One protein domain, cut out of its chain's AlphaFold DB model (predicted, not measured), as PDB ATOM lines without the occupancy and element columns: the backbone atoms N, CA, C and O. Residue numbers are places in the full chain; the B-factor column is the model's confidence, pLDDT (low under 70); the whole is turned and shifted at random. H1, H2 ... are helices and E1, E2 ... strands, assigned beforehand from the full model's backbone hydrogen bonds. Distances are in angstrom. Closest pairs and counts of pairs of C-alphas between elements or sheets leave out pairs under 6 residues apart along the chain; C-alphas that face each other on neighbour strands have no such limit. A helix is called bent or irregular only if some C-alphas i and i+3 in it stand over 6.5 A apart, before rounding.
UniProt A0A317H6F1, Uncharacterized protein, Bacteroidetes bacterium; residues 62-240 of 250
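Overview. This is residues 62 to 240 of the 250 residues of an uncharacterized protein of Bacteroidetes bacterium (UniProt A0A317H6F1). A strongly twisted four-stranded sheet has the long helix H6 packed over one face, along E3 and E4, and the short helices H1 and H5 on its other side, H1 beside the strands and H5 mainly near the edge strand E1; at one end of this layered body a long helical hairpin, H2 and H3, stands with H3 about perpendicular to H6. At the tip of the hairpin residues 106 to 115, of which 115 belongs to H3, stand free and stick out. The printed part has 179 residues with seven named helices and four named strands, in the order H1, H2, H3, H4, H5, E1, H6, E2, H7, E3, E4; its class is mixed, helices and strands. The sheet runs E1, E2, E3, E4, all antiparallel, and with the helices on its two faces makes three layers. The whole is only just compact, close to loose, with a radius of gyration of the C-alphas of 18.9 A and spans of 54 by 42 by 30 A.

Along the chain. H1, residues 65 to 70, begins at C-alpha 65, at (-14.496, -16.036, 7.784). H2, residues 85 to 101, is 24.7 A long from first to last C-alpha. H3, residues 115 to 136, is the longest helix, 32.1 A, and starts at C-alpha 115, at (-28.430, -43.406, 35.949). H4, residues 139 to 148, is irregular: C-alphas 141 and 144 are 8.1 A apart. H5 holds residues 154 to 163, and strand E1 residues 167 to 171. H6, residues 181 to 198, measures 25.6 A. E2, residues 204 to 209, measures 16.7 A, and H7, residues 210 to 214, follows it directly. E3 holds residues 223 to 227, and E4, residues 234 to 239, ends at C-alpha 239, at (-14.195, -21.493, 2.504).

Arrangement. In the sheet, E1 and E2 are antiparallel at 154 degrees, with N 170 and O 206 at 3.0 A, within hydrogen-bond range. E2 and E3 are antiparallel at 152 degrees, with N 205 and O 225 at 2.8 A. E3 and E4 form a hairpin, with N 226 and O 235 at 2.8 A. Outside the named strands, residues 151 to 152 pair antiparallel with residues 234 to 235 of E4. H6 is on the sheet at a height of 10.1 A, over E3 and E4, and runs along the strands, at 6 degrees to E3 on the local plane; the C-alphas of Ala 186 and Leu 237, the closest of H6 and E4, are 6.8 A apart. H1 is on the opposite face at a height of 6.5 A, over none of the strands, but only just, with 2 of its 6 C-alphas falling on E4. H5 is on the sheet too; its closest C-alphas to E1 are those of Met 161 and Leu 167, 6.1 A. H7 only grazes the sheet, with residues 210 to 213, and H4 only grazes it, with residues 146 to 148. H3 and H6 are close but not clearly touching, about perpendicular at 82 degrees, with Asn 135 and Leu 197 closest, 6.9 A between C-alphas. H2 and H3 form a helical hairpin: they touch, with the C-alphas of Leu 92 and Ile 130 closest at 6.1 A, and run opposite ways at a shallow tilt of 14 degrees. Every O i to N i+4 pair is within hydrogen-bond range in H1, H2, H3, H5 and H6; H4 has 4 of 6, and H7 has 0 of 1 but 2 of 2 O i to N i+3 pairs.

Size, cuts and confidence. The two C-alphas farthest apart are those of Gln 62 and Val 108, 56.1 A. The printed part has no cut. The long links are H1 to H2, 14 residues, and H2 to H3, 13 residues. The mean pLDDT of the printed part is 83.8; residues 105 to 116, 176 to 177 and 215 to 219 are under 70.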
ATOM      1  N   GLN A  62     -12.095  -7.134  13.772       73.06
ATOM      2  CA  GLN A  62     -13.128  -8.090  13.379       73.06
ATOM      3  C   GLN A  62     -12.655  -8.789  12.104       73.06
ATOM      4  O   GLN A  62     -12.505  -8.153  11.065       73.06
ATOM      5  N   LEU A  63     -12.358 -10.083  12.210       79.81
ATOM      6  CA  LEU A  63     -11.932 -10.910  11.086       79.81
ATOM      7  C   LEU A  63     -13.160 -11.524  10.414       79.81
ATOM      8  O   LEU A  63     -14.062 -12.018  11.096       79.81
ATOM      9  N   THR A  64     -13.174 -11.500   9.084       83.88
ATOM     10  CA  THR A  64     -14.168 -12.210   8.274       83.88
ATOM     11  C   THR A  64     -13.811 -13.701   8.193       83.88
ATOM     12  O   THR A  64     -12.632 -14.057   8.324       83.88
ATOM     13  N   PRO A  65     -14.778 -14.604   7.940       82.06
ATOM     14  CA  PRO A  65     -14.496 -16.036   7.784       82.06
ATOM     15  C   PRO A  65     -13.448 -16.333   6.695       82.06
ATOM     16  O   PRO A  65     -12.583 -17.191   6.866       82.06
ATOM     17  N   LYS A  66     -13.456 -15.570   5.598       82.56
ATOM     18  CA  LYS A  66     -12.437 -15.659   4.544       82.56
ATOM     19  C   LYS A  66     -11.036 -15.365   5.069       82.56
ATOM     20  O   LYS A  66     -10.125 -16.158   4.852       82.56
ATOM     21  N   ALA A  67     -10.878 -14.268   5.805       83.19
ATOM     22  CA  ALA A  67      -9.590 -13.869   6.357       83.19
ATOM     23  C   ALA A  67      -9.039 -14.939   7.320       83.19
ATOM     24  O   ALA A  67      -7.851 -15.254   7.287       83.19
ATOM     25  N   VAL A  68      -9.913 -15.568   8.114       83.50
ATOM     26  CA  VAL A  68      -9.563 -16.712   8.977       83.50
ATOM     27  C   VAL A  68      -9.045 -17.902   8.162       83.50
ATOM     28  O   VAL A  68      -8.054 -18.529   8.550       83.50
ATOM     29  N   PHE A  69      -9.705 -18.224   7.047       85.12
ATOM     30  CA  PHE A  69      -9.321 -19.338   6.179       85.12
ATOM     31  C   PHE A  69      -8.006 -19.074   5.435       85.12
ATOM     32  O   PHE A  69      -7.120 -19.927   5.439       85.12
ATOM     33  N   GLU A  70      -7.839 -17.885   4.851       85.00
ATOM     34  CA  GLU A  70      -6.630 -17.491   4.113       85.00
ATOM     35  C   GLU A  70      -5.394 -17.436   5.016       85.00
ATOM     36  O   GLU A  70      -4.320 -17.901   4.633       85.00
ATOM     37  N   MET A  71      -5.558 -16.953   6.251       86.38
ATOM     38  CA  MET A  71      -4.501 -16.969   7.266       86.38
ATOM     39  C   MET A  71      -4.261 -18.359   7.869       86.38
ATOM     40  O   MET A  71      -3.404 -18.496   8.741       86.38
ATOM     41  N   LYS A  72      -5.012 -19.385   7.441       88.75
ATOM     42  CA  LYS A  72      -4.932 -20.763   7.951       88.75
ATOM     43  C   LYS A  72      -5.030 -20.841   9.479       88.75
ATOM     44  O   LYS A  72      -4.463 -21.739  10.089       88.75
ATOM     45  N   MET A  73      -5.787 -19.937  10.111       88.31
ATOM     46  CA  MET A  73      -5.882 -19.856  11.580       88.31
ATOM     47  C   MET A  73      -6.529 -21.092  12.214       88.31
ATOM     48  O   MET A  73      -6.430 -21.286  13.422       88.31
ATOM     49  N   LEU A  74      -7.221 -21.899  11.409       88.81
ATOM     50  CA  LEU A  74      -7.824 -23.156  11.832       88.81
ATOM     51  C   LEU A  74      -6.889 -24.357  11.657       88.81
ATOM     52  O   LEU A  74      -7.157 -25.392  12.255       88.81
ATOM     53  N   ASN A  75      -5.824 -24.260  10.864       90.06
ATOM     54  CA  ASN A  75      -5.018 -25.426  10.527       90.06
ATOM     55  C   ASN A  75      -4.112 -25.823  11.697       90.06
ATOM     56  O   ASN A  75      -3.375 -25.001  12.236       90.06
ATOM     57  N   ASP A  76      -4.142 -27.105  12.047       88.31
ATOM     58  CA  ASP A  76      -3.185 -27.715  12.962       88.31
ATOM     59  C   ASP A  76      -2.178 -28.559  12.176       88.31
ATOM     60  O   ASP A  76      -2.368 -29.759  11.976       88.31
ATOM     61  N   ASP A  77      -1.094 -27.927  11.724       86.56
ATOM     62  CA  ASP A  77      -0.036 -28.612  10.966       86.56
ATOM     63  C   ASP A  77       0.764 -29.603  11.838       86.56
ATOM     64  O   ASP A  77       1.487 -30.461  11.327       86.56
ATOM     65  N   SER A  78       0.644 -29.498  13.166       87.38
ATOM     66  CA  SER A  78       1.312 -30.395  14.113       87.38
ATOM     67  C   SER A  78       0.529 -31.687  14.355       87.38
ATOM     68  O   SER A  78       1.099 -32.692  14.797       87.38
ATOM     69  N   PHE A  79      -0.771 -31.679  14.054       85.94
ATOM     70  CA  PHE A  79      -1.656 -32.797  14.319       85.94
ATOM     71  C   PHE A  79      -1.365 -33.975  13.387       85.94
ATOM     72  O   PHE A  79      -1.442 -33.878  12.164       85.94
ATOM     73  N   LYS A  80      -1.093 -35.137  13.985       87.94
ATOM     74  CA  LYS A  80      -0.922 -36.401  13.267       87.94
ATOM     75  C   LYS A  80      -1.969 -37.402  13.719       87.94
ATOM     76  O   LYS A  80      -2.166 -37.628  14.914       87.94
ATOM     77  N   ILE A  81      -2.618 -38.046  12.755       88.31
ATOM     78  CA  ILE A  81      -3.570 -39.114  13.045       88.31
ATOM     79  C   ILE A  81      -2.769 -40.356  13.440       88.31
ATOM     80  O   ILE A  81      -2.071 -40.935  12.617       88.31
ATOM     81  N   GLY A  82      -2.874 -40.770  14.704       88.50
ATOM     82  CA  GLY A  82      -2.237 -42.000  15.178       88.50
ATOM     83  C   GLY A  82      -2.843 -43.230  14.504       88.50
ATOM     84  O   GLY A  82      -3.929 -43.660  14.903       88.50
ATOM     85  N   SER A  83      -2.155 -43.756  13.489       90.88
ATOM     86  CA  SER A  83      -2.523 -44.937  12.693       90.88
ATOM     87  C   SER A  83      -1.614 -46.147  12.931       90.88
ATOM     88  O   SER A  83      -1.841 -47.198  12.337       90.88
ATOM     89  N   ASP A  84      -0.610 -46.006  13.799       92.56
ATOM     90  CA  ASP A  84       0.324 -47.073  14.146       92.56
ATOM     91  C   ASP A  84      -0.410 -48.309  14.720       92.56
ATOM     92  O   ASP A  84      -1.263 -48.145  15.602       92.56
ATOM     93  N   PRO A  85      -0.127 -49.536  14.234       94.25
ATOM     94  CA  PRO A  85      -0.836 -50.738  14.671       94.25
ATOM     95  C   PRO A  85      -0.752 -51.004  16.176       94.25
ATOM     96  O   PRO A  85      -1.784 -51.296  16.782       94.25
ATOM     97  N   GLU A  86       0.427 -50.848  16.786       94.75
ATOM     98  CA  GLU A  86       0.644 -51.102  18.216       94.75
ATOM     99  C   GLU A  86      -0.143 -50.095  19.064       94.75
ATOM    100  O   GLU A  86      -0.874 -50.465  19.991       94.75
ATOM    101  N   TYR A  87      -0.085 -48.814  18.684       92.62
ATOM    102  CA  TYR A  87      -0.905 -47.769  19.294       92.62
ATOM    103  C   TYR A  87      -2.406 -48.088  19.200       92.62
ATOM    104  O   TYR A  87      -3.131 -47.962  20.192       92.62
ATOM    105  N   LEU A  88      -2.888 -48.494  18.019       92.88
ATOM    106  CA  LEU A  88      -4.306 -48.784  17.803       92.88
ATOM    107  C   LEU A  88      -4.771 -49.998  18.609       92.88
ATOM    108  O   LEU A  88      -5.870 -49.963  19.161       92.88
ATOM    109  N   GLU A  89      -3.965 -51.053  18.691       94.81
ATOM    110  CA  GLU A  89      -4.277 -52.246  19.483       94.81
ATOM    111  C   GLU A  89      -4.389 -51.916  20.967       94.81
ATOM    112  O   GLU A  89      -5.431 -52.189  21.571       94.81
ATOM    113  N   LYS A  90      -3.395 -51.214  21.518       94.25
ATOM    114  CA  LYS A  90      -3.405 -50.774  22.916       94.25
ATOM    115  C   LYS A  90      -4.587 -49.851  23.227       94.25
ATOM    116  O   LYS A  90      -5.232 -49.973  24.268       94.25
ATOM    117  N   ALA A  91      -4.906 -48.925  22.319       90.06
ATOM    118  CA  ALA A  91      -6.046 -48.025  22.482       90.06
ATOM    119  C   ALA A  91      -7.390 -48.772  22.435       90.06
ATOM    120  O   ALA A  91      -8.303 -48.450  23.201       90.06
ATOM    121  N   LEU A  92      -7.517 -49.770  21.555       93.19
ATOM    122  CA  LEU A  92      -8.708 -50.611  21.449       93.19
ATOM    123  C   LEU A  92      -8.894 -51.494  22.684       93.19
ATOM    124  O   LEU A  92     -10.022 -51.617  23.156       93.19
ATOM    125  N   GLU A  93      -7.819 -52.079  23.209       93.94
ATOM    126  CA  GLU A  93      -7.843 -52.859  24.451       93.94
ATOM    127  C   GLU A  93      -8.337 -52.003  25.619       93.94
ATOM    128  O   GLU A  93      -9.355 -52.321  26.228       93.94
ATOM    129  N   HIS A  94      -7.751 -50.819  25.808       90.88
ATOM    130  CA  HIS A  94      -8.192 -49.887  26.843       90.88
ATOM    131  C   HIS A  94      -9.666 -49.460  26.690       90.88
ATOM    132  O   HIS A  94     -10.379 -49.284  27.679       90.88
ATOM    133  N   CYS A  95     -10.163 -49.301  25.456       89.25
ATOM    134  CA  CYS A  95     -11.585 -49.033  25.230       89.25
ATOM    135  C   CYS A  95     -12.467 -50.235  25.603       89.25
ATOM    136  O   CYS A  95     -13.534 -50.038  26.182       89.25
ATOM    137  N   LYS A  96     -12.037 -51.466  25.305       92.50
ATOM    138  CA  LYS A  96     -12.756 -52.689  25.698       92.50
ATOM    139  C   LYS A  96     -12.795 -52.852  27.215       92.50
ATOM    140  O   LYS A  96     -13.863 -53.159  27.742       92.50
ATOM    141  N   ASP A  97     -11.693 -52.562  27.900       92.44
ATOM    142  CA  ASP A  97     -11.625 -52.581  29.362       92.44
ATOM    143  C   ASP A  97     -12.627 -51.595  29.962       92.44
ATOM    144  O   ASP A  97     -13.454 -51.968  30.793       92.44
ATOM    145  N   LYS A  98     -12.649 -50.351  29.461       88.62
ATOM    146  CA  LYS A  98     -13.656 -49.358  29.867       88.62
ATOM    147  C   LYS A  98     -15.077 -49.820  29.576       88.62
ATOM    148  O   LYS A  98     -15.964 -49.610  30.396       88.62
ATOM    149  N   LEU A  99     -15.308 -50.455  28.427       87.69
ATOM    150  CA  LEU A  99     -16.625 -50.961  28.052       87.69
ATOM    151  C   LEU A  99     -17.109 -52.070  29.001       87.69
ATOM    152  O   LEU A  99     -18.311 -52.167  29.267       87.69
ATOM    153  N   ALA A 100     -16.183 -52.885  29.516       89.94
ATOM    154  CA  ALA A 100     -16.455 -53.952  30.476       89.94
ATOM    155  C   ALA A 100     -16.834 -53.425  31.871       89.94
ATOM    156  O   ALA A 100     -17.565 -54.107  32.587       89.94
ATOM    157  N   LEU A 101     -16.408 -52.206  32.229       89.25
ATOM    158  CA  LEU A 101     -16.808 -51.544  33.479       89.25
ATOM    159  C   LEU A 101     -18.280 -51.107  33.477       89.25
ATOM    160  O   LEU A 101     -18.876 -50.959  34.543       89.25
ATOM    161  N   PHE A 102     -18.891 -50.904  32.304       84.12
ATOM    162  CA  PHE A 102     -20.308 -50.556  32.240       84.12
ATOM    163  C   PHE A 102     -21.176 -51.786  32.537       84.12
ATOM    164  O   PHE A 102     -20.987 -52.836  31.907       84.12
ATOM    165  N   PRO A 103     -22.205 -51.663  33.396       82.00
ATOM    166  CA  PRO A 103     -23.101 -52.772  33.693       82.00
ATOM    167  C   PRO A 103     -23.778 -53.273  32.415       82.00
ATOM    168  O   PRO A 103     -24.097 -52.498  31.500       82.00
ATOM    169  N   LYS A 104     -23.965 -54.594  32.320       74.19
ATOM    170  CA  LYS A 104     -24.651 -55.219  31.183       74.19
ATOM    171  C   LYS A 104     -26.089 -54.707  31.114       74.19
ATOM    172  O   LYS A 104     -26.717 -54.455  32.139       74.19
ATOM    173  N   HIS A 105     -26.606 -54.551  29.898       63.12
ATOM    174  CA  HIS A 105     -27.965 -54.070  29.685       63.12
ATOM    175  C   HIS A 105     -28.958 -55.077  30.287       63.12
ATOM    176  O   HIS A 105     -29.186 -56.136  29.711       63.12
ATOM    177  N   SER A 106     -29.520 -54.780  31.462       59.00
ATOM    178  CA  SER A 106     -30.548 -55.633  32.067       59.00
ATOM    179  C   SER A 106     -31.887 -55.359  31.378       59.00
ATOM    180  O   SER A 106     -32.337 -54.215  31.401       59.00
ATOM    181  N   PRO A 107     -32.542 -56.343  30.745       56.00
ATOM    182  CA  PRO A 107     -33.770 -56.128  29.977       56.00
ATOM    183  C   PRO A 107     -35.007 -55.777  30.827       56.00
ATOM    184  O   PRO A 107     -36.093 -55.652  30.275       56.00
ATOM    185  N   VAL A 108     -34.883 -55.601  32.149       56.44
ATOM    186  CA  VAL A 108     -36.043 -55.367  33.020       56.44
ATOM    187  C   VAL A 108     -36.599 -53.943  32.859       56.44
ATOM    188  O   VAL A 108     -35.883 -52.941  32.956       56.44
ATOM    189  N   LEU A 109     -37.899 -53.931  32.558       54.25
ATOM    190  CA  LEU A 109     -38.772 -52.858  32.097       54.25
ATOM    191  C   LEU A 109     -39.120 -51.784  33.155       54.25
ATOM    192  O   LEU A 109     -39.225 -52.047  34.349       54.25
ATOM    193  N   ASN A 110     -39.440 -50.597  32.631       50.00
ATOM    194  CA  ASN A 110     -40.433 -49.618  33.110       50.00
ATOM    195  C   ASN A 110     -40.151 -48.683  34.298       50.00
ATOM    196  O   ASN A 110     -40.947 -47.773  34.476       50.00
ATOM    197  N   ASN A 111     -39.043 -48.787  35.037       50.62
ATOM    198  CA  ASN A 111     -38.737 -47.826  36.120       50.62
ATOM    199  C   ASN A 111     -37.234 -47.525  36.243       50.62
ATOM    200  O   ASN A 111     -36.631 -47.690  37.302       50.62
ATOM    201  N   ARG A 112     -36.577 -47.131  35.144       55.50
ATOM    202  CA  ARG A 112     -35.140 -46.838  35.210       55.50
ATOM    203  C   ARG A 112     -34.877 -45.430  35.773       55.50
ATOM    204  O   ARG A 112     -35.380 -44.465  35.201       55.50
ATOM    205  N   PRO A 113     -34.066 -45.293  36.840       53.41
ATOM    206  CA  PRO A 113     -33.569 -43.997  37.291       53.41
ATOM    207  C   PRO A 113     -32.657 -43.357  36.229       53.41
ATOM    208  O   PRO A 113     -32.110 -44.049  35.367       53.41
ATOM    209  N   LEU A 114     -32.474 -42.033  36.322       53.91
ATOM    210  CA  LEU A 114     -31.575 -41.186  35.510       53.91
ATOM    211  C   LEU A 114     -30.217 -41.838  35.167       53.91
ATOM    212  O   LEU A 114     -29.682 -41.640  34.076       53.91
ATOM    213  N   GLU A 115     -29.682 -42.650  36.082       56.31
ATOM    214  CA  GLU A 115     -28.430 -43.406  35.949       56.31
ATOM    215  C   GLU A 115     -28.377 -44.286  34.689       56.31
ATOM    216  O   GLU A 115     -27.320 -44.435  34.073       56.31
ATOM    217  N   ALA A 116     -29.518 -44.809  34.234       66.38
ATOM    218  CA  ALA A 116     -29.584 -45.595  33.005       66.38
ATOM    219  C   ALA A 116     -29.270 -44.772  31.747       66.38
ATOM    220  O   ALA A 116     -28.703 -45.313  30.795       66.38
ATOM    221  N   GLY A 117     -29.605 -43.478  31.747       71.81
ATOM    222  CA  GLY A 117     -29.291 -42.566  30.650       71.81
ATOM    223  C   GLY A 117     -27.792 -42.290  30.564       71.81
ATOM    224  O   GLY A 117     -27.200 -42.455  29.501       71.81
ATOM    225  N   VAL A 118     -27.164 -41.965  31.698       72.00
ATOM    226  CA  VAL A 118     -25.721 -41.664  31.782       72.00
ATOM    227  C   VAL A 118     -24.870 -42.885  31.419       72.00
ATOM    228  O   VAL A 118     -23.905 -42.772  30.664       72.00
ATOM    229  N   ILE A 119     -25.248 -44.072  31.894       77.06
ATOM    230  CA  ILE A 119     -24.560 -45.331  31.570       77.06
ATOM    231  C   ILE A 119     -24.711 -45.675  30.085       77.06
ATOM    232  O   ILE A 119     -23.735 -46.063  29.439       77.06
ATOM    233  N   SER A 120     -25.922 -45.538  29.534       77.50
ATOM    234  CA  SER A 120     -26.161 -45.752  28.103       77.50
ATOM    235  C   SER A 120     -25.321 -44.793  27.265       77.50
ATOM    236  O   SER A 120     -24.692 -45.211  26.294       77.50
ATOM    237  N   PHE A 121     -25.266 -43.529  27.682       76.88
ATOM    238  CA  PHE A 121     -24.476 -42.495  27.038       76.88
ATOM    239  C   PHE A 121     -22.972 -42.821  27.060       76.88
ATOM    240  O   PHE A 121     -22.341 -42.900  26.008       76.88
ATOM    241  N   GLY A 122     -22.404 -43.123  28.231       81.88
ATOM    242  CA  GLY A 122     -20.988 -43.489  28.342       81.88
ATOM    243  C   GLY A 122     -20.623 -44.734  27.522       81.88
ATOM    244  O   GLY A 122     -19.574 -44.773  26.876       81.88
ATOM    245  N   ARG A 123     -21.514 -45.732  27.467       83.56
ATOM    246  CA  ARG A 123     -21.337 -46.919  26.617       83.56
ATOM    247  C   ARG A 123     -21.314 -46.556  25.127       83.56
ATOM    248  O   ARG A 123     -20.498 -47.100  24.385       83.56
ATOM    249  N   GLN A 124     -22.197 -45.657  24.687       82.25
ATOM    250  CA  GLN A 124     -22.233 -45.176  23.301       82.25
ATOM    251  C   GLN A 124     -20.944 -44.436  22.924       82.25
ATOM    252  O   GLN A 124     -20.399 -44.703  21.852       82.25
ATOM    253  N   GLU A 125     -20.406 -43.601  23.816       82.44
ATOM    254  CA  GLU A 125     -19.145 -42.887  23.580       82.44
ATOM    255  C   GLU A 125     -17.971 -43.839  23.370       82.44
ATOM    256  O   GLU A 125     -17.235 -43.727  22.387       82.44
ATOM    257  N   VAL A 126     -17.825 -44.831  24.250       86.81
ATOM    258  CA  VAL A 126     -16.746 -45.816  24.126       86.81
ATOM    259  C   VAL A 126     -16.891 -46.637  22.840       86.81
ATOM    260  O   VAL A 126     -15.901 -46.870  22.146       86.81
ATOM    261  N   ASN A 127     -18.114 -47.013  22.456       86.88
ATOM    262  CA  ASN A 127     -18.356 -47.691  21.179       86.88
ATOM    263  C   ASN A 127     -17.990 -46.809  19.971       86.88
ATOM    264  O   ASN A 127     -17.348 -47.292  19.038       86.88
ATOM    265  N   SER A 128     -18.334 -45.518  20.004       84.19
ATOM    266  CA  SER A 128     -17.954 -44.559  18.957       84.19
ATOM    267  C   SER A 128     -16.432 -44.428  18.838       84.19
ATOM    268  O   SER A 128     -15.884 -44.405  17.733       84.19
ATOM    269  N   MET A 129     -15.718 -44.411  19.968       87.31
ATOM    270  CA  MET A 129     -14.253 -44.411  19.985       87.31
ATOM    271  C   MET A 129     -13.669 -45.662  19.325       87.31
ATOM    272  O   MET A 129     -12.779 -45.538  18.483       87.31
ATOM    273  N   ILE A 130     -14.181 -46.846  19.672       90.88
ATOM    274  CA  ILE A 130     -13.750 -48.123  19.082       90.88
ATOM    275  C   ILE A 130     -13.930 -48.099  17.563       90.88
ATOM    276  O   ILE A 130     -13.018 -48.465  16.823       90.88
ATOM    277  N   GLU A 131     -15.080 -47.633  17.084       90.94
ATOM    278  CA  GLU A 131     -15.364 -47.531  15.654       90.94
ATOM    279  C   GLU A 131     -14.383 -46.597  14.936       90.94
ATOM    280  O   GLU A 131     -13.805 -46.974  13.918       90.94
ATOM    281  N   ARG A 132     -14.110 -45.415  15.497       90.75
ATOM    282  CA  ARG A 132     -13.133 -44.473  14.928       90.75
ATOM    283  C   ARG A 132     -11.715 -45.041  14.917       90.75
ATOM    284  O   ARG A 132     -10.995 -44.845  13.941       90.75
ATOM    285  N   LEU A 133     -11.310 -45.764  15.962       91.56
ATOM    286  CA  LEU A 133     -10.018 -46.460  16.000       91.56
ATOM    287  C   LEU A 133      -9.938 -47.554  14.926       91.56
ATOM    288  O   LEU A 133      -8.920 -47.672  14.247       91.56
ATOM    289  N   ASN A 134     -11.021 -48.300  14.702       93.25
ATOM    290  CA  ASN A 134     -11.097 -49.269  13.609       93.25
ATOM    291  C   ASN A 134     -11.053 -48.589  12.233       93.25
ATOM    292  O   ASN A 134     -10.371 -49.082  11.334       93.25
ATOM    293  N   ASN A 135     -11.698 -47.431  12.070       94.00
ATOM    294  CA  ASN A 135     -11.627 -46.642  10.839       94.00
ATOM    295  C   ASN A 135     -10.188 -46.208  10.526       94.00
ATOM    296  O   ASN A 135      -9.781 -46.257   9.366       94.00
ATOM    297  N   ARG A 136      -9.381 -45.852  11.540       93.88
ATOM    298  CA  ARG A 136      -7.962 -45.479  11.347       93.88
ATOM    299  C   ARG A 136      -7.121 -46.590  10.728       93.88
ATOM    300  O   ARG A 136      -6.188 -46.282   9.999       93.88
ATOM    301  N   ARG A 137      -7.475 -47.864  10.929       93.19
ATOM    302  CA  ARG A 137      -6.794 -48.994  10.260       93.19
ATOM    303  C   ARG A 137      -6.944 -48.955   8.740       93.19
ATOM    304  O   ARG A 137      -6.157 -49.556   8.022       93.19
ATOM    305  N   GLN A 138      -7.968 -48.262   8.247       93.31
ATOM    306  CA  GLN A 138      -8.259 -48.124   6.825       93.31
ATOM    307  C   GLN A 138      -7.812 -46.772   6.263       93.31
ATOM    308  O   GLN A 138      -8.155 -46.465   5.123       93.31
ATOM    309  N   ILE A 139      -7.063 -45.968   7.027       91.81
ATOM    310  CA  ILE A 139      -6.688 -44.607   6.623       91.81
ATOM    311  C   ILE A 139      -5.909 -44.584   5.308       91.81
ATOM    312  O   ILE A 139      -6.182 -43.735   4.467       91.81
ATOM    313  N   GLU A 140      -5.037 -45.569   5.076       91.56
ATOM    314  CA  GLU A 140      -4.212 -45.630   3.866       91.56
ATOM    315  C   GLU A 140      -5.064 -45.768   2.593       91.56
ATOM    316  O   GLU A 140      -4.716 -45.225   1.551       91.56
ATOM    317  N   LYS A 141      -6.242 -46.408   2.686       93.38
ATOM    318  CA  LYS A 141      -7.197 -46.520   1.565       93.38
ATOM    319  C   LYS A 141      -7.866 -45.190   1.213       93.38
ATOM    320  O   LYS A 141      -8.388 -45.044   0.115       93.38
ATOM    321  N   TRP A 142      -7.902 -44.256   2.161       91.56
ATOM    322  CA  TRP A 142      -8.609 -42.976   2.058       91.56
ATOM    323  C   TRP A 142      -7.666 -41.779   2.160       91.56
ATOM    324  O   TRP A 142      -8.125 -40.649   2.327       91.56
ATOM    325  N   LYS A 143      -6.358 -42.022   2.050       89.62
ATOM    326  CA  LYS A 143      -5.300 -41.037   2.258       89.62
ATOM    327  C   LYS A 143      -5.488 -39.792   1.402       89.62
ATOM    328  O   LYS A 143      -5.437 -38.694   1.932       89.62
ATOM    329  N   GLU A 144      -5.845 -39.966   0.132       89.81
ATOM    330  CA  GLU A 144      -6.118 -38.856  -0.789       89.81
ATOM    331  C   GLU A 144      -7.208 -37.908  -0.267       89.81
ATOM    332  O   GLU A 144      -7.053 -36.693  -0.319       89.81
ATOM    333  N   VAL A 145      -8.306 -38.446   0.279       86.81
ATOM    334  CA  VAL A 145      -9.409 -37.633   0.820       86.81
ATOM    335  C   VAL A 145      -9.017 -37.007   2.157       86.81
ATOM    336  O   VAL A 145      -9.398 -35.873   2.438       86.81
ATOM    337  N   VAL A 146      -8.269 -37.736   2.988       86.31
ATOM    338  CA  VAL A 146      -7.832 -37.263   4.308       86.31
ATOM    339  C   VAL A 146      -6.812 -36.135   4.180       86.31
ATOM    340  O   VAL A 146      -6.961 -35.127   4.861       86.31
ATOM    341  N   GLU A 147      -5.824 -36.270   3.297       89.12
ATOM    342  CA  GLU A 147      -4.760 -35.280   3.081       89.12
ATOM    343  C   GLU A 147      -5.241 -34.068   2.273       89.12
ATOM    344  O   GLU A 147      -4.705 -32.972   2.429       89.12
ATOM    345  N   LYS A 148      -6.290 -34.229   1.454       91.31
ATOM    346  CA  LYS A 148      -6.920 -33.124   0.715       91.31
ATOM    347  C   LYS A 148      -7.458 -32.021   1.631       91.31
ATOM    348  O   LYS A 148      -7.494 -30.865   1.210       91.31
ATOM    349  N   TYR A 149      -7.890 -32.355   2.850       91.38
ATOM    350  CA  TYR A 149      -8.534 -31.408   3.761       91.38
ATOM    351  C   TYR A 149      -7.702 -31.175   5.032       91.38
ATOM    352  O   TYR A 149      -7.474 -32.126   5.786       91.38
ATOM    353  N   PRO A 150      -7.311 -29.919   5.337       91.69
ATOM    354  CA  PRO A 150      -6.592 -29.584   6.562       91.69
ATOM    355  C   PRO A 150      -7.348 -30.012   7.817       91.69
ATOM    356  O   PRO A 150      -8.582 -30.050   7.842       91.69
ATOM    357  N   HIS A 151      -6.609 -30.307   8.881       91.25
ATOM    358  CA  HIS A 151      -7.181 -30.702  10.162       91.25
ATOM    359  C   HIS A 151      -7.271 -29.515  11.116       91.25
ATOM    360  O   HIS A 151      -6.423 -28.626  11.105       91.25
ATOM    361  N   THR A 152      -8.296 -29.523  11.964       90.81
ATOM    362  CA  THR A 152      -8.435 -28.587  13.078       90.81
ATOM    363  C   THR A 152      -8.994 -29.285  14.310       90.81
ATOM    364  O   THR A 152      -9.606 -30.357  14.231       90.81
ATOM    365  N   THR A 153      -8.786 -28.682  15.473       87.62
ATOM    366  CA  THR A 153      -9.170 -29.225  16.776       87.62
ATOM    367  C   THR A 153     -10.181 -28.317  17.466       87.62
ATOM    368  O   THR A 153     -10.286 -27.125  17.174       87.62
ATOM    369  N   ASN A 154     -10.923 -28.874  18.427       86.44
ATOM    370  CA  ASN A 154     -11.858 -28.090  19.238       86.44
ATOM    371  C   ASN A 154     -11.169 -26.911  19.933       86.44
ATOM    372  O   ASN A 154     -11.750 -25.835  20.009       86.44
ATOM    373  N   SER A 155      -9.937 -27.089  20.419       84.69
ATOM    374  CA  SER A 155      -9.181 -26.017  21.075       84.69
ATOM    375  C   SER A 155      -8.946 -24.836  20.140       84.69
ATOM    376  O   SER A 155      -9.224 -23.704  20.528       84.69
ATOM    377  N   ILE A 156      -8.526 -25.089  18.897       85.81
ATOM    378  CA  ILE A 156      -8.284 -24.031  17.908       85.81
ATOM    379  C   ILE A 156      -9.589 -23.310  17.555       85.81
ATOM    380  O   ILE A 156      -9.630 -22.079  17.558       85.81
ATOM    381  N   ILE A 157     -10.676 -24.056  17.326       86.12
ATOM    382  CA  ILE A 157     -11.996 -23.464  17.055       86.12
ATOM    383  C   ILE A 157     -12.448 -22.601  18.241       86.12
ATOM    384  O   ILE A 157     -12.847 -21.454  18.049       86.12
ATOM    385  N   HIS A 158     -12.348 -23.101  19.474       86.38
ATOM    386  CA  HIS A 158     -12.730 -22.346  20.669       86.38
ATOM    387  C   HIS A 158     -11.882 -21.087  20.868       86.38
ATOM    388  O   HIS A 158     -12.417 -20.036  21.226       86.38
ATOM    389  N   GLU A 159     -10.572 -21.165  20.634       86.38
ATOM    390  CA  GLU A 159      -9.695 -20.000  20.687       86.38
ATOM    391  C   GLU A 159     -10.071 -18.956  19.639       86.38
ATOM    392  O   GLU A 159     -10.097 -17.764  19.955       86.38
ATOM    393  N   LEU A 160     -10.407 -19.393  18.422       86.00
ATOM    394  CA  LEU A 160     -10.875 -18.517  17.357       86.00
ATOM    395  C   LEU A 160     -12.184 -17.816  17.754       86.00
ATOM    396  O   LEU A 160     -12.248 -16.589  17.701       86.00
ATOM    397  N   MET A 161     -13.190 -18.562  18.224       86.69
ATOM    398  CA  MET A 161     -14.483 -17.993  18.645       86.69
ATOM    399  C   MET A 161     -14.331 -17.032  19.832       86.69
ATOM    400  O   MET A 161     -15.015 -16.016  19.922       86.69
ATOM    401  N   LYS A 162     -13.388 -17.308  20.741       86.88
ATOM    402  CA  LYS A 162     -13.095 -16.430  21.882       86.88
ATOM    403  C   LYS A 162     -12.413 -15.126  21.460       86.88
ATOM    404  O   LYS A 162     -12.648 -14.095  22.092       86.88
ATOM    405  N   LYS A 163     -11.546 -15.172  20.443       87.19
ATOM    406  CA  LYS A 163     -10.859 -13.992  19.887       87.19
ATOM    407  C   LYS A 163     -11.791 -13.151  19.008       87.19
ATOM    408  O   LYS A 163     -11.685 -11.927  19.030       87.19
ATOM    409  N   HIS A 164     -12.718 -13.788  18.290       85.69
ATOM    410  CA  HIS A 164     -13.596 -13.154  17.305       85.69
ATOM    411  C   HIS A 164     -15.065 -13.425  17.630       85.69
ATOM    412  O   HIS A 164     -15.673 -14.370  17.137       85.69
ATOM    413  N   THR A 165     -15.646 -12.557  18.457       83.75
ATOM    414  CA  THR A 165     -17.039 -12.671  18.931       83.75
ATOM    415  C   THR A 165     -18.089 -12.481  17.834       83.75
ATOM    416  O   THR A 165     -19.253 -12.807  18.044       83.75
ATOM    417  N   ASN A 166     -17.698 -11.958  16.669       84.12
ATOM    418  CA  ASN A 166     -18.560 -11.823  15.497       84.12
ATOM    419  C   ASN A 166     -18.794 -13.154  14.767       84.12
ATOM    420  O   ASN A 166     -19.735 -13.236  13.980       84.12
ATOM    421  N   LEU A 167     -17.960 -14.169  15.008       85.81
ATOM    422  CA  LEU A 167     -18.067 -15.480  14.376       85.81
ATOM    423  C   LEU A 167     -18.887 -16.442  15.238       85.81
ATOM    424  O   LEU A 167     -18.836 -16.403  16.469       85.81
ATOM    425  N   ARG A 168     -19.616 -17.341  14.580       87.31
ATOM    426  CA  ARG A 168     -20.337 -18.446  15.217       87.31
ATOM    427  C   ARG A 168     -20.029 -19.762  14.531       87.31
ATOM    428  O   ARG A 168     -19.845 -19.797  13.319       87.31
ATOM    429  N   PHE A 169     -20.020 -20.829  15.323       86.38
ATOM    430  CA  PHE A 169     -19.856 -22.206  14.876       86.38
ATOM    431  C   PHE A 169     -21.177 -22.956  15.059       86.38
ATOM    432  O   PHE A 169     -21.594 -23.210  16.188       86.38
ATOM    433  N   GLU A 170     -21.849 -23.294  13.961       85.50
ATOM    434  CA  GLU A 170     -23.158 -23.958  13.996       85.50
ATOM    435  C   GLU A 170     -23.254 -25.088  12.959       85.50
ATOM    436  O   GLU A 170     -22.376 -25.265  12.118       85.50
ATOM    437  N   LEU A 171     -24.327 -25.883  13.016       85.00
ATOM    438  CA  LEU A 171     -24.582 -26.941  12.036       85.00
ATOM    439  C   LEU A 171     -24.819 -26.357  10.640       85.00
ATOM    440  O   LEU A 171     -25.610 -25.427  10.460       85.00
ATOM    441  N   ALA A 172     -24.216 -26.991   9.633       84.12
ATOM    442  CA  ALA A 172     -24.353 -26.582   8.241       84.12
ATOM    443  C   ALA A 172     -25.810 -26.597   7.757       84.12
ATOM    444  O   ALA A 172     -26.148 -25.802   6.884       84.12
ATOM    445  N   SER A 173     -26.679 -27.443   8.338       79.75
ATOM    446  CA  SER A 173     -28.112 -27.555   8.003       79.75
ATOM    447  C   SER A 173     -28.850 -26.211   8.015       79.75
ATOM    448  O   SER A 173     -29.776 -26.026   7.229       79.75
ATOM    449  N   LYS A 174     -28.403 -25.251   8.835       76.25
ATOM    450  CA  LYS A 174     -28.969 -23.896   8.922       76.25
ATOM    451  C   LYS A 174     -28.621 -22.989   7.731       76.25
ATOM    452  O   LYS A 174     -29.231 -21.934   7.566       76.25
ATOM    453  N   MET A 175     -27.641 -23.373   6.912       72.12
ATOM    454  CA  MET A 175     -27.124 -22.566   5.800       72.12
ATOM    455  C   MET A 175     -27.088 -23.308   4.453       72.12
ATOM    456  O   MET A 175     -26.662 -22.719   3.463       72.12
ATOM    457  N   VAL A 176     -27.527 -24.574   4.369       66.31
ATOM    458  CA  VAL A 176     -27.349 -25.393   3.146       66.31
ATOM    459  C   VAL A 176     -28.046 -24.809   1.918       66.31
ATOM    460  O   VAL A 176     -27.534 -24.955   0.809       66.31
ATOM    461  N   THR A 177     -29.193 -24.145   2.081       67.38
ATOM    462  CA  THR A 177     -29.928 -23.545   0.953       67.38
ATOM    463  C   THR A 177     -29.117 -22.489   0.213       67.38
ATOM    464  O   THR A 177     -29.290 -22.337  -0.994       67.38
ATOM    465  N   ASP A 178     -28.197 -21.833   0.918       70.88
ATOM    466  CA  ASP A 178     -27.441 -20.684   0.420       70.88
ATOM    467  C   ASP A 178     -25.974 -21.046   0.136       70.88
ATOM    468  O   ASP A 178     -25.166 -20.181  -0.214       70.88
ATOM    469  N   MET A 179     -25.615 -22.330   0.270       75.44
ATOM    470  CA  MET A 179     -24.260 -22.804   0.016       75.44
ATOM    471  C   MET A 179     -23.935 -22.842  -1.484       75.44
ATOM    472  O   MET A 179     -24.759 -23.256  -2.307       75.44
ATOM    473  N   PRO A 180     -22.702 -22.480  -1.874       80.12
ATOM    474  CA  PRO A 180     -22.261 -22.599  -3.254       80.12
ATOM    475  C   PRO A 180     -22.227 -24.065  -3.708       80.12
ATOM    476  O   PRO A 180     -21.935 -24.973  -2.932       80.12
ATOM    477  N   GLY A 181     -22.470 -24.303  -5.002       82.12
ATOM    478  CA  GLY A 181     -22.489 -25.658  -5.572       82.12
ATOM    479  C   GLY A 181     -21.187 -26.441  -5.363       82.12
ATOM    480  O   GLY A 181     -21.227 -27.655  -5.169       82.12
ATOM    481  N   ASP A 182     -20.049 -25.744  -5.324       85.06
ATOM    482  CA  ASP A 182     -18.736 -26.330  -5.038       85.06
ATOM    483  C   ASP A 182     -18.656 -26.867  -3.592       85.06
ATOM    484  O   ASP A 182     -18.159 -27.974  -3.378       85.06
ATOM    485  N   ALA A 183     -19.245 -26.156  -2.619       85.75
ATOM    486  CA  ALA A 183     -19.365 -26.616  -1.232       85.75
ATOM    487  C   ALA A 183     -20.239 -27.865  -1.129       85.75
ATOM    488  O   ALA A 183     -19.850 -28.866  -0.529       85.75
ATOM    489  N   VAL A 184     -21.394 -27.851  -1.800       86.81
ATOM    490  CA  VAL A 184     -22.304 -29.004  -1.840       86.81
ATOM    491  C   VAL A 184     -21.625 -30.221  -2.478       86.81
ATOM    492  O   VAL A 184     -21.849 -31.354  -2.047       86.81
ATOM    493  N   LYS A 185     -20.776 -30.017  -3.491       89.62
ATOM    494  CA  LYS A 185     -19.985 -31.092  -4.105       89.62
ATOM    495  C   LYS A 185     -18.970 -31.675  -3.118       89.62
ATOM    496  O   LYS A 185     -18.922 -32.897  -2.991       89.62
ATOM    497  N   ALA A 186     -18.229 -30.831  -2.395       90.75
ATOM    498  CA  ALA A 186     -17.286 -31.272  -1.364       90.75
ATOM    499  C   ALA A 186     -17.991 -32.062  -0.246       90.75
ATOM    500  O   ALA A 186     -17.530 -33.141   0.129       90.75
ATOM    501  N   MET A 187     -19.160 -31.596   0.213       90.00
ATOM    502  CA  MET A 187     -19.988 -32.322   1.186       90.00
ATOM    503  C   MET A 187     -20.385 -33.709   0.676       90.00
ATOM    504  O   MET A 187     -20.249 -34.689   1.401       90.00
ATOM    505  N   LYS A 188     -20.852 -33.822  -0.575       91.44
ATOM    506  CA  LYS A 188     -21.250 -35.112  -1.165       91.44
ATOM    507  C   LYS A 188     -20.081 -36.083  -1.301       91.44
ATOM    508  O   LYS A 188     -20.251 -37.270  -1.039       91.44
ATOM    509  N   GLU A 189     -18.918 -35.595  -1.724       92.31
ATOM    510  CA  GLU A 189     -17.697 -36.401  -1.831       92.31
ATOM    511  C   GLU A 189     -17.291 -36.950  -0.457       92.31
ATOM    512  O   GLU A 189     -17.048 -38.150  -0.305       92.31
ATOM    513  N   TYR A 190     -17.308 -36.083   0.556       92.50
ATOM    514  CA  TYR A 190     -16.966 -36.438   1.926       92.50
ATOM    515  C   TYR A 190     -17.968 -37.415   2.562       92.50
ATOM    516  O   TYR A 190     -17.580 -38.404   3.187       92.50
ATOM    517  N   ASP A 191     -19.266 -37.180   2.354       91.62
ATOM    518  CA  ASP A 191     -20.348 -38.052   2.820       91.62
ATOM    519  C   ASP A 191     -20.272 -39.439   2.165       91.62
ATOM    520  O   ASP A 191     -20.409 -40.460   2.838       91.62
ATOM    521  N   ALA A 192     -19.967 -39.499   0.864       90.88
ATOM    522  CA  ALA A 192     -19.776 -40.761   0.155       90.88
ATOM    523  C   ALA A 192     -18.588 -41.565   0.707       90.88
ATOM    524  O   ALA A 192     -18.681 -42.791   0.803       90.88
ATOM    525  N   MET A 193     -17.496 -40.895   1.089       92.38
ATOM    526  CA  MET A 193     -16.370 -41.532   1.776       92.38
ATOM    527  C   MET A 193     -16.801 -42.088   3.138       92.38
ATOM    528  O   MET A 193     -16.613 -43.279   3.382       92.38
ATOM    529  N   CYS A 194     -17.461 -41.284   3.980       90.25
ATOM    530  CA  CYS A 194     -17.924 -41.726   5.301       90.25
ATOM    531  C   CYS A 194     -18.874 -42.927   5.198       90.25
ATOM    532  O   CYS A 194     -18.698 -43.929   5.899       90.25
ATOM    533  N   LYS A 195     -19.815 -42.885   4.249       89.62
ATOM    534  CA  LYS A 195     -20.764 -43.974   4.008       89.62
ATOM    535  C   LYS A 195     -20.068 -45.257   3.559       89.62
ATOM    536  O   LYS A 195     -20.462 -46.336   3.991       89.62
ATOM    537  N   LYS A 196     -19.026 -45.165   2.728       92.00
ATOM    538  CA  LYS A 196     -18.221 -46.332   2.324       92.00
ATOM    539  C   LYS A 196     -17.337 -46.860   3.456       92.00
ATOM    540  O   LYS A 196     -17.132 -48.065   3.538       92.00
ATOM    541  N   LEU A 197     -16.816 -45.979   4.308       89.69
ATOM    542  CA  LEU A 197     -15.907 -46.330   5.400       89.69
ATOM    543  C   LEU A 197     -16.628 -47.013   6.571       89.69
ATOM    544  O   LEU A 197     -16.140 -48.018   7.079       89.69
ATOM    545  N   CYS A 198     -17.766 -46.465   6.997       86.44
ATOM    546  CA  CYS A 198     -18.444 -46.868   8.237       86.44
ATOM    547  C   CYS A 198     -19.974 -46.973   8.118       86.44
ATOM    548  O   CYS A 198     -20.654 -47.205   9.112       86.44
ATOM    549  N   GLY A 199     -20.545 -46.790   6.922       85.56
ATOM    550  CA  GLY A 199     -21.997 -46.848   6.713       85.56
ATOM    551  C   GLY A 199     -22.770 -45.625   7.219       85.56
ATOM    552  O   GLY A 199     -23.992 -45.596   7.094       85.56
ATOM    553  N   LYS A 200     -22.082 -44.609   7.755       85.31
ATOM    554  CA  LYS A 200     -22.692 -43.418   8.365       85.31
ATOM    555  C   LYS A 200     -22.568 -42.184   7.484       85.31
ATOM    556  O   LYS A 200     -21.672 -42.088   6.647       85.31
ATOM    557  N   ARG A 201     -23.475 -41.232   7.706       86.12
ATOM    558  CA  ARG A 201     -23.426 -39.914   7.070       86.12
ATOM    559  C   ARG A 201     -22.439 -39.007   7.792       86.12
ATOM    560  O   ARG A 201     -22.265 -39.099   9.007       86.12
ATOM    561  N   ALA A 202     -21.799 -38.132   7.032       86.44
ATOM    562  CA  ALA A 202     -20.945 -37.098   7.586       86.44
ATOM    563  C   ALA A 202     -21.783 -35.982   8.219       86.44
ATOM    564  O   ALA A 202     -22.844 -35.615   7.708       86.44
ATOM    565  N   VAL A 203     -21.270 -35.409   9.309       85.88
ATOM    566  CA  VAL A 203     -21.863 -34.225   9.936       85.88
ATOM    567  C   VAL A 203     -21.024 -33.008   9.598       85.88
ATOM    568  O   VAL A 203     -19.798 -33.022   9.736       85.88
ATOM    569  N   PHE A 204     -21.705 -31.956   9.158       88.69
ATOM    570  CA  PHE A 204     -21.087 -30.733   8.679       88.69
ATOM    571  C   PHE A 204     -21.455 -29.549   9.569       88.69
ATOM    572  O   PHE A 204     -22.606 -29.392   9.985       88.69
ATOM    573  N   TYR A 205     -20.470 -28.695   9.795       90.62
ATOM    574  CA  TYR A 205     -20.565 -27.463  10.559       90.62
ATOM    575  C   TYR A 205     -20.034 -26.299   9.737       90.62
ATOM    576  O   TYR A 205     -19.300 -26.484   8.768       90.62
ATOM    577  N   VAL A 206     -20.411 -25.096  10.131       89.81
ATOM    578  CA  VAL A 206     -20.043 -23.857   9.462       89.81
ATOM    579  C   VAL A 206     -19.547 -22.839  10.471       89.81
ATOM    580  O   VAL A 206     -20.130 -22.699  11.545       89.81
ATOM    581  N   ILE A 207     -18.487 -22.122  10.104       88.75
ATOM    582  CA  ILE A 207     -18.078 -20.885  10.770       88.75
ATOM    583  C   ILE A 207     -18.462 -19.726   9.860       88.75
ATOM    584  O   ILE A 207     -17.948 -19.626   8.748       88.75
ATOM    585  N   ALA A 208     -19.357 -18.866  10.330       87.94
ATOM    586  CA  ALA A 208     -19.813 -17.676   9.614       87.94
ATOM    587  C   ALA A 208     -20.044 -16.520  10.594       87.94
ATOM    588  O   ALA A 208     -19.931 -16.705  11.812       87.94
ATOM    589  N   GLU A 209     -20.358 -15.327  10.092       85.44
ATOM    590  CA  GLU A 209     -20.710 -14.220  10.976       85.44
ATOM    591  C   GLU A 209     -22.072 -14.460  11.631       85.44
ATOM    592  O   GLU A 209     -22.984 -15.023  11.028       85.44
ATOM    593  N   GLN A 210     -22.260 -13.977  12.859       82.19
ATOM    594  CA  GLN A 210     -23.535 -14.118  13.570       82.19
ATOM    595  C   GLN A 210     -24.729 -13.609  12.741       82.19
ATOM    596  O   GLN A 210     -25.788 -14.234  12.722       82.19
ATOM    597  N   LYS A 211     -24.544 -12.501  12.016       79.94
ATOM    598  CA  LYS A 211     -25.588 -11.891  11.178       79.94
ATOM    599  C   LYS A 211     -26.008 -12.788  10.012       79.94
ATOM    600  O   LYS A 211     -27.150 -12.685   9.557       79.94
ATOM    601  N   ASP A 212     -25.117 -13.665   9.554       76.06
ATOM    602  CA  ASP A 212     -25.392 -14.579   8.448       76.06
ATOM    603  C   ASP A 212     -26.389 -15.660   8.858       76.06
ATOM    604  O   ASP A 212     -27.152 -16.126   8.022       76.06
ATOM    605  N   PHE A 213     -26.465 -16.015  10.141       74.19
ATOM    606  CA  PHE A 213     -27.467 -16.962  10.635       74.19
ATOM    607  C   PHE A 213     -28.862 -16.334  10.771       74.19
ATOM    608  O   PHE A 213     -29.866 -17.039  10.681       74.19
ATOM    609  N   GLU A 214     -28.940 -15.012  10.942       73.75
ATOM    610  CA  GLU A 214     -30.190 -14.282  11.191       73.75
ATOM    611  C   GLU A 214     -30.880 -13.799   9.898       73.75
ATOM    612  O   GLU A 214     -32.095 -13.594   9.884       73.75
ATOM    613  N   ARG A 215     -30.141 -13.608   8.791       58.75
ATOM    614  CA  ARG A 215     -30.672 -13.027   7.539       58.75
ATOM    615  C   ARG A 215     -30.608 -14.006   6.365       58.75
ATOM    616  O   ARG A 215     -29.544 -14.503   6.019       58.75
ATOM    617  N   VAL A 216     -31.749 -14.241   5.714       58.41
ATOM    618  CA  VAL A 216     -31.930 -15.236   4.625       58.41
ATOM    619  C   VAL A 216     -31.673 -14.650   3.220       58.41
ATOM    620  O   VAL A 216     -31.673 -15.363   2.228       58.41
ATOM    621  N   ALA A 217     -31.443 -13.338   3.098       52.59
ATOM    622  CA  ALA A 217     -31.514 -12.649   1.803       52.59
ATOM    623  C   ALA A 217     -30.166 -12.387   1.093       52.59
ATOM    624  O   ALA A 217     -30.171 -11.843  -0.009       52.59
ATOM    625  N   LYS A 218     -29.016 -12.734   1.689       60.44
ATOM    626  CA  LYS A 218     -27.692 -12.556   1.060       60.44
ATOM    627  C   LYS A 218     -26.934 -13.875   1.013       60.44
ATOM    628  O   LYS A 218     -27.023 -14.667   1.946       60.44
ATOM    629  N   ARG A 219     -26.193 -14.089  -0.080       59.56
ATOM    630  CA  ARG A 219     -25.253 -15.208  -0.216       59.56
ATOM    631  C   ARG A 219     -24.169 -15.071   0.856       59.56
ATOM    632  O   ARG A 219     -23.731 -13.958   1.126       59.56
ATOM    633  N   ARG A 220     -23.825 -16.189   1.491       71.25
ATOM    634  CA  ARG A 220     -23.040 -16.247   2.729       71.25
ATOM    635  C   ARG A 220     -21.665 -16.850   2.439       71.25
ATOM    636  O   ARG A 220     -21.584 -17.739   1.588       71.25
ATOM    637  N   ASP A 221     -20.658 -16.456   3.217       74.06
ATOM    638  CA  ASP A 221     -19.267 -16.911   3.061       74.06
ATOM    639  C   ASP A 221     -18.812 -17.790   4.244       74.06
ATOM    640  O   ASP A 221     -17.926 -17.404   5.010       74.06
ATOM    641  N   PRO A 222     -19.420 -18.973   4.472       85.44
ATOM    642  CA  PRO A 222     -19.021 -19.828   5.576       85.44
ATOM    643  C   PRO A 222     -17.708 -20.563   5.284       85.44
ATOM    644  O   PRO A 222     -17.437 -20.997   4.158       85.44
ATOM    645  N   ILE A 223     -16.951 -20.830   6.345       89.69
ATOM    646  CA  ILE A 223     -15.970 -21.918   6.366       89.69
ATOM    647  C   ILE A 223     -16.733 -23.202   6.674       89.69
ATOM    648  O   ILE A 223     -17.405 -23.276   7.700       89.69
ATOM    649  N   LEU A 224     -16.622 -24.218   5.826       91.62
ATOM    650  CA  LEU A 224     -17.239 -25.522   6.056       91.62
ATOM    651  C   LEU A 224     -16.259 -26.465   6.738       91.62
ATOM    652  O   LEU A 224     -15.135 -26.680   6.277       91.62
ATOM    653  N   LEU A 225     -16.740 -27.093   7.797       92.25
ATOM    654  CA  LEU A 225     -16.036 -28.116   8.540       92.25
ATOM    655  C   LEU A 225     -16.831 -29.416   8.479       92.25
ATOM    656  O   LEU A 225     -18.059 -29.413   8.550       92.25
ATOM    657  N   ALA A 226     -16.129 -30.533   8.373       92.12
ATOM    658  CA  ALA A 226     -16.701 -31.860   8.513       92.12
ATOM    659  C   ALA A 226     -16.100 -32.548   9.730       92.12
ATOM    660  O   ALA A 226     -14.903 -32.430  10.007       92.12
ATOM    661  N   GLN A 227     -16.926 -33.279  10.465       90.44
ATOM    662  CA  GLN A 227     -16.414 -34.095  11.550       90.44
ATOM    663  C   GLN A 227     -15.696 -35.328  11.006       90.44
ATOM    664  O   GLN A 227     -16.224 -36.039  10.151       90.44
ATOM    665  N   SER A 228     -14.508 -35.602  11.542       90.81
ATOM    666  CA  SER A 228     -13.696 -36.720  11.085       90.81
ATOM    667  C   SER A 228     -14.272 -38.077  11.515       90.81
ATOM    668  O   SER A 228     -14.512 -38.292  12.710       90.81
ATOM    669  N   PRO A 229     -14.385 -39.063  10.603       91.00
ATOM    670  CA  PRO A 229     -14.736 -40.432  10.969       91.00
ATOM    671  C   PRO A 229     -13.579 -41.173  11.659       91.00
ATOM    672  O   PRO A 229     -13.741 -42.319  12.087       91.00
ATOM    673  N   PHE A 230     -12.410 -40.536  11.775       90.94
ATOM    674  CA  PHE A 230     -11.199 -41.103  12.363       90.94
ATOM    675  C   PHE A 230     -10.940 -40.604  13.792       90.94
ATOM    676  O   PHE A 230     -10.062 -41.130  14.472       90.94
ATOM    677  N   GLY A 231     -11.653 -39.605  14.314       87.38
ATOM    678  CA  GLY A 231     -11.357 -39.098  15.656       87.38
ATOM    679  C   GLY A 231     -12.150 -37.867  16.069       87.38
ATOM    680  O   GLY A 231     -13.042 -37.417  15.365       87.38
ATOM    681  N   PHE A 232     -11.796 -37.318  17.231       85.31
ATOM    682  CA  PHE A 232     -12.361 -36.070  17.751       85.31
ATOM    683  C   PHE A 232     -11.594 -34.856  17.212       85.31
ATOM    684  O   PHE A 232     -10.958 -34.116  17.957       85.31
ATOM    685  N   PHE A 233     -11.614 -34.699  15.895       88.31
ATOM    686  CA  PHE A 233     -11.066 -33.546  15.189       88.31
ATOM    687  C   PHE A 233     -11.930 -33.260  13.960       88.31
ATOM    688  O   PHE A 233     -12.781 -34.074  13.577       88.31
ATOM    689  N   TRP A 234     -11.711 -32.109  13.344       91.00
ATOM    690  CA  TRP A 234     -12.473 -31.657  12.189       91.00
ATOM    691  C   TRP A 234     -11.575 -31.546  10.971       91.00
ATOM    692  O   TRP A 234     -10.368 -31.334  11.085       91.00
ATOM    693  N   GLN A 235     -12.185 -31.668   9.803       92.31
ATOM    694  CA  GLN A 235     -11.557 -31.389   8.525       92.31
ATOM    695  C   GLN A 235     -12.168 -30.131   7.928       92.31
ATOM    696  O   GLN A 235     -13.388 -30.013   7.820       92.31
ATOM    697  N   VAL A 236     -11.310 -29.186   7.564       93.25
ATOM    698  CA  VAL A 236     -11.715 -27.935   6.931       93.25
ATOM    699  C   VAL A 236     -11.902 -28.221   5.445       93.25
ATOM    700  O   VAL A 236     -10.933 -28.405   4.713       93.25
ATOM    701  N   LEU A 237     -13.155 -28.305   4.994       90.94
ATOM    702  CA  LEU A 237     -13.464 -28.659   3.606       90.94
ATOM    703  C   LEU A 237     -13.228 -27.503   2.631       90.94
ATOM    704  O   LEU A 237     -13.025 -27.728   1.440       90.94
ATOM    705  N   GLY A 238     -13.258 -26.274   3.142       87.88
ATOM    706  CA  GLY A 238     -12.990 -25.065   2.383       87.88
ATOM    707  C   GLY A 238     -13.740 -23.864   2.942       87.88
ATOM    708  O   GLY A 238     -14.634 -23.999   3.779       87.88
ATOM    709  N   ALA A 239     -13.377 -22.692   2.442       86.19
ATOM    710  CA  ALA A 239     -14.195 -21.493   2.504       86.19
ATOM    711  C   ALA A 239     -14.557 -21.119   1.069       86.19
ATOM    712  O   ALA A 239     -13.705 -21.177   0.179       86.19
ATOM    713  N   TRP A 240     -15.813 -20.763   0.831       77.56
ATOM    714  CA  TRP A 240     -16.239 -20.309  -0.485       77.56
ATOM    715  C   TRP A 240     -16.732 -18.887  -0.368       77.56
ATOM    716  O   TRP A 240     -17.817 -18.645   0.144       77.56
TER     717      TRP A 240